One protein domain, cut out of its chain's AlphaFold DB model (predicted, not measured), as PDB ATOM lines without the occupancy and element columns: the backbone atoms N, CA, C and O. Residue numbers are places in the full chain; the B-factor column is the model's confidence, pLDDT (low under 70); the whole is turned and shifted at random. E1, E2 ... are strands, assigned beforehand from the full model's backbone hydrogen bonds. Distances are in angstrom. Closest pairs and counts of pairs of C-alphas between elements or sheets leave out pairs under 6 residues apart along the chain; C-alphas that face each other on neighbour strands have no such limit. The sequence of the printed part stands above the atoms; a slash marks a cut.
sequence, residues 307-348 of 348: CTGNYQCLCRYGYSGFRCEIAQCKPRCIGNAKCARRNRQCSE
ATOM      1  N   CYS A 307     337.809 109.926 218.442       82.94
ATOM      2  CA  CYS A 307     337.447 109.900 217.028       82.94
ATOM      3  C   CYS A 307     338.470 109.087 216.222       82.94
ATOM      4  O   CYS A 307     339.678 109.289 216.359       82.94
ATOM      5  N   THR A 308     337.986 108.168 215.387       81.31
ATOM      6  CA  THR A 308     338.822 107.270 214.570       81.31
ATOM      7  C   THR A 308     338.535 107.364 213.070       81.31
ATOM      8  O   THR A 308     339.264 106.766 212.284       81.31
ATOM      9  N   GLY A 309     337.529 108.140 212.649       71.06
ATOM     10  CA  GLY A 309     337.169 108.357 211.242       71.06
ATOM     11  C   GLY A 309     335.925 109.241 211.080       71.06
ATOM     12  O   GLY A 309     335.333 109.675 212.068       71.06
ATOM     13  N   ASN A 310     335.489 109.497 209.839       63.62
ATOM     14  CA  ASN A 310     334.248 110.238 209.571       63.62
ATOM     15  C   ASN A 310     333.048 109.519 210.208       63.62
ATOM     16  O   ASN A 310     332.707 108.411 209.805       63.62
ATOM     17  N   TYR A 311     332.418 110.157 211.202       65.38
ATOM     18  CA  TYR A 311     331.306 109.610 211.999       65.38
ATOM     19  C   TYR A 311     331.634 108.319 212.775       65.38
ATOM     20  O   TYR A 311     330.724 107.594 213.175       65.38
ATOM     21  N   GLN A 312     332.919 108.030 213.003       76.31
ATOM     22  CA  GLN A 312     333.363 106.842 213.730       76.31
ATOM     23  C   GLN A 312     334.026 107.236 215.051       76.31
ATOM     24  O   GLN A 312     335.102 107.841 215.069       76.31
ATOM     25  N   CYS A 313     333.382 106.861 216.157       86.38
ATOM     26  CA  CYS A 313     333.890 107.047 217.511       86.38
ATOM     27  C   CYS A 313     334.243 105.702 218.152       86.38
ATOM     28  O   CYS A 313     333.404 104.805 218.253       86.38
ATOM     29  N   LEU A 314     335.467 105.584 218.660       87.88
ATOM     30  CA  LEU A 314     335.869 104.504 219.551       87.88
ATOM     31  C   LEU A 314     335.426 104.838 220.980       87.88
ATOM     32  O   LEU A 314     335.932 105.776 221.605       87.88
ATOM     33  N   CYS A 315     334.473 104.072 221.504       87.12
ATOM     34  CA  CYS A 315     333.870 104.352 222.803       87.12
ATOM     35  C   CYS A 315     334.665 103.798 223.978       87.12
ATOM     36  O   CYS A 315     335.153 102.668 223.971       87.12
ATOM     37  N   ARG A 316     334.743 104.600 225.044       85.75
ATOM     38  CA  ARG A 316     335.318 104.176 226.320       85.75
ATOM     39  C   ARG A 316     334.448 103.081 226.943       85.75
ATOM     40  O   ARG A 316     333.225 103.122 226.843       85.75
ATOM     41  N   TYR A 317     335.075 102.121 227.629       81.19
ATOM     42  CA  TYR A 317     334.389 100.973 228.235       81.19
ATOM     43  C   TYR A 317     333.150 101.387 229.045       81.19
ATOM     44  O   TYR A 317     333.277 102.143 230.014       81.19
ATOM     45  N   GLY A 318     331.978 100.855 228.684       77.44
ATOM     46  CA  GLY A 318     330.686 101.208 229.284       77.44
ATOM     47  C   GLY A 318     329.865 102.230 228.489       77.44
ATOM     48  O   GLY A 318     328.864 102.709 229.012       77.44
ATOM     49  N   TYR A 319     330.263 102.556 227.256       83.06
ATOM     50  CA  TYR A 319     329.482 103.347 226.301       83.06
ATOM     51  C   TYR A 319     329.481 102.697 224.907       83.06
ATOM     52  O   TYR A 319     330.414 101.981 224.549       83.06
ATOM     53  N   SER A 320     328.437 102.958 224.123       81.38
ATOM     54  CA  SER A 320     328.257 102.527 222.730       81.38
ATOM     55  C   SER A 320     327.436 103.551 221.936       81.38
ATOM     56  O   SER A 320     327.031 104.574 222.483       81.38
ATOM     57  N   GLY A 321     327.165 103.274 220.661       79.56
ATOM     58  CA  GLY A 321     326.526 104.221 219.740       79.56
ATOM     59  C   GLY A 321     327.552 104.917 218.847       79.56
ATOM     60  O   GLY A 321     328.756 104.828 219.095       79.56
ATOM     61  N   PHE A 322     327.085 105.593 217.798       80.38
ATOM     62  CA  PHE A 322     327.960 106.185 216.772       80.38
ATOM     63  C   PHE A 322     328.812 107.339 217.308       80.38
ATOM     64  O   PHE A 322     329.858 107.662 216.749       80.38
ATOM     65  N   ARG A 323     328.381 107.942 218.418       87.88
ATOM     66  CA  ARG A 323     329.060 109.025 219.127       87.88
ATOM     67  C   ARG A 323     329.268 108.707 220.606       87.88
ATOM     68  O   ARG A 323     329.551 109.621 221.370       87.88
ATOM     69  N   CYS A 324     329.164 107.445 221.026       88.00
ATOM     70  CA  CYS A 324     329.278 107.030 222.432       88.00
ATOM     71  C   CYS A 324     328.208 107.629 223.362       88.00
ATOM     72  O   CYS A 324     328.437 107.850 224.551       88.00
ATOM     73  N   GLU A 325     327.032 107.902 222.806       86.69
ATOM     74  CA  GLU A 325     325.864 108.487 223.461       86.69
ATOM     75  C   GLU A 325     325.095 107.493 224.343       86.69
ATOM     76  O   GLU A 325     324.385 107.903 225.260       86.69
ATOM     77  N   ILE A 326     325.252 106.189 224.103       82.38
ATOM     78  CA  ILE A 326     324.512 105.138 224.803       82.38
ATOM     79  C   ILE A 326     325.372 104.611 225.949       82.38
ATOM     80  O   ILE A 326     326.401 103.983 225.708       82.38
ATOM     81  N   ALA A 327     324.962 104.815 227.198       79.94
ATOM     82  CA  ALA A 327     325.604 104.158 228.334       79.94
ATOM     83  C   ALA A 327     325.264 102.656 228.357       79.94
ATOM     84  O   ALA A 327     324.129 102.255 228.104       79.94
ATOM     85  N   GLN A 328     326.246 101.817 228.682       79.31
ATOM     86  CA  GLN A 328     326.069 100.380 228.879       79.31
ATOM     87  C   GLN A 328     326.191 100.037 230.365       79.31
ATOM     88  O   GLN A 328     327.187 100.357 231.017       79.31
ATOM     89  N   CYS A 329     325.172  99.360 230.887       77.69
ATOM     90  CA  CYS A 329     325.130  98.859 232.255       77.69
ATOM     91  C   CYS A 329     325.607  97.399 232.285       77.69
ATOM     92  O   CYS A 329     325.324  96.630 231.360       77.69
ATOM     93  N   LYS A 330     326.333  97.012 233.341       73.62
ATOM     94  CA  LYS A 330     326.616  95.607 233.669       73.62
ATOM     95  C   LYS A 330     326.087  95.304 235.085       73.62
ATOM     96  O   LYS A 330     326.614  95.909 236.018       73.62
ATOM     97  N   PRO A 331     325.104  94.389 235.252       70.25
ATOM     98  CA  PRO A 331     324.418  93.620 234.199       70.25
ATOM     99  C   PRO A 331     323.565  94.508 233.270       70.25
ATOM    100  O   PRO A 331     323.252  95.650 233.605       70.25
ATOM    101  N   ARG A 332     323.250  94.005 232.064       71.00
ATOM    102  CA  ARG A 332     322.409  94.726 231.090       71.00
ATOM    103  C   ARG A 332     321.008  94.937 231.673       71.00
ATOM    104  O   ARG A 332     320.474  94.035 232.310       71.00
ATOM    105  N   CYS A 333     320.428  96.108 231.427       71.12
ATOM    106  CA  CYS A 333     319.057  96.419 231.822       71.12
ATOM    107  C   CYS A 333     318.064  95.469 231.141       71.12
ATOM    108  O   CYS A 333     318.257  95.099 229.984       71.12
ATOM    109  N   ILE A 334     317.030  95.060 231.875       74.19
ATOM    110  CA  ILE A 334     315.985  94.149 231.394       74.19
ATOM    111  C   ILE A 334     314.851  94.992 230.790       74.19
ATOM    112  O   ILE A 334     314.489  96.029 231.344       74.19
ATOM    113  N   GLY A 335     314.290  94.562 229.657       74.06
ATOM    114  CA  GLY A 335     313.195  95.266 228.979       74.06
ATOM    115  C   GLY A 335     313.645  96.526 228.227       74.06
ATOM    116  O   GLY A 335     314.702  96.533 227.597       74.06
ATOM    117  N   ASN A 336     312.834  97.589 228.284       69.00
ATOM    118  CA  ASN A 336     313.086  98.868 227.597       69.00
ATOM    119  C   ASN A 336     313.903  99.871 228.429       69.00
ATOM    120  O   ASN A 336     314.200 100.967 227.946       69.00
ATOM    121  N   ALA A 337     314.266  99.509 229.662       67.50
ATOM    122  CA  ALA A 337     314.963 100.394 230.580       67.50
ATOM    123  C   ALA A 337     316.337 100.796 230.022       67.50
ATOM    124  O   ALA A 337     317.147  99.954 229.609       67.50
ATOM    125  N   LYS A 338     316.617 102.101 230.022       69.94
ATOM    126  CA  LYS A 338     317.886 102.653 229.537       69.94
ATOM    127  C   LYS A 338     318.858 102.828 230.695       69.94
ATOM    128  O   LYS A 338     318.500 103.146 231.826       69.94
ATOM    129  N   CYS A 339     320.132 102.618 230.401       73.62
ATOM    130  CA  CYS A 339     321.190 102.828 231.373       73.62
ATOM    131  C   CYS A 339     321.345 104.336 231.629       73.62
ATOM    132  O   CYS A 339     321.747 105.073 230.728       73.62
ATOM    133  N   ALA A 340     321.033 104.801 232.843       66.94
ATOM    134  CA  ALA A 340     321.035 106.231 233.154       66.94
ATOM    135  C   ALA A 340     322.447 106.847 233.085       66.94
ATOM    136  O   ALA A 340     322.611 107.982 232.640       66.94
ATOM    137  N   ARG A 341     323.478 106.102 233.522       66.56
ATOM    138  CA  ARG A 341     324.917 106.431 233.424       66.56
ATOM    139  C   ARG A 341     325.754 105.147 233.482       66.56
ATOM    140  O   ARG A 341     325.270 104.121 233.953       66.56
ATOM    141  N   ARG A 342     327.029 105.217 233.071       67.19
ATOM    142  CA  ARG A 342     328.008 104.110 233.145       67.19
ATOM    143  C   ARG A 342     327.925 103.364 234.487       67.19
ATOM    144  O   ARG A 342     328.176 103.971 235.527       67.19
ATOM    145  N   ASN A 343     327.629 102.062 234.444       62.88
ATOM    146  CA  ASN A 343     327.553 101.169 235.612       62.88
ATOM    147  C   ASN A 343     326.628 101.652 236.760       62.88
ATOM    148  O   ASN A 343     326.919 101.380 237.924       62.88
ATOM    149  N   ARG A 344     325.539 102.379 236.469       66.31
ATOM    150  CA  ARG A 344     324.501 102.747 237.458       66.31
ATOM    151  C   ARG A 344     323.193 101.976 237.240       66.31
ATOM    152  O   ARG A 344     323.080 101.206 236.298       66.31
ATOM    153  N   GLN A 345     322.225 102.170 238.138       66.12
ATOM    154  CA  GLN A 345     320.876 101.605 238.038       66.12
ATOM    155  C   GLN A 345     320.190 101.987 236.716       66.12
ATOM    156  O   GLN A 345     320.367 103.091 236.196       66.12
ATOM    157  N   CYS A 346     319.421 101.042 236.184       69.19
ATOM    158  CA  CYS A 346     318.573 101.229 235.014       69.19
ATOM    159  C   CYS A 346     317.412 102.159 235.371       69.19
ATOM    160  O   CYS A 346     316.823 102.011 236.438       69.19
ATOM    161  N   SER A 347     317.106 103.113 234.495       66.81
ATOM    162  CA  SER A 347     315.907 103.946 234.600       66.81
ATOM    163  C   SER A 347     314.890 103.471 233.568       66.81
ATOM    164  O   SER A 347     315.278 103.207 232.424       66.81
ATOM    165  N   GLU A 348     313.630 103.349 233.978       61.44
ATOM    166  CA  GLU A 348     312.509 103.020 233.085       61.44
ATOM    167  C   GLU A 348     312.229 104.121 232.060       61.44
ATOM    168  O   GLU A 348     312.381 105.319 232.405       61.44
TER     169      GLU A 348
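Overview. This is residues 307 to 348 of the 348 residues of the protein "Putative sushi, von Willebrand factor type A" of Stichopus japonicus (UniProt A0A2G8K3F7). With little regular structure, this is an elongated row of loops: the small hairpin of E1 and E2 makes one end, the loop of residues 319 to 327 lies in the middle, and residues 333 to 348 wind round at the other end. The printed part has 42 residues, no named helix and two named strands, E1 then E2, antiparallel; the class is all strand, with 6 residues in named elements. It is only just loose, close to compact, with a radius of gyration of the C-alphas of 11.3 A, and spans 33 by 17 by 12 A.

Arrangement. Look first at E1, residues 307 to 309, and E2, residues 312 to 314, an antiparallel hairpin at 140 degrees with a tight link. C-alphas 307 and 313 face each other at 4.6 A; N 308 and O 312 are within hydrogen-bond range at 2.9 A. Further on, residues 319 to 320 pair with 326 to 327, and 338 to 339 with 346 to 347, both antiparallel.

Along the chain. Find C-alpha 307 at (337.447, 109.900, 217.028); E1 runs 6.0 A from there. E2 runs 6.8 A to C-alpha 314 at (335.869, 104.504, 219.551).

Size, cuts and confidence. The two farthest C-alphas, of Gly 309 and Glu 348, are 33.4 A apart. The printed part has no cut. Residues 315 to 348 hold no named element. Model pLDDT is under 70 at residues 310 to 311, 336 to 338 and 340 to 348.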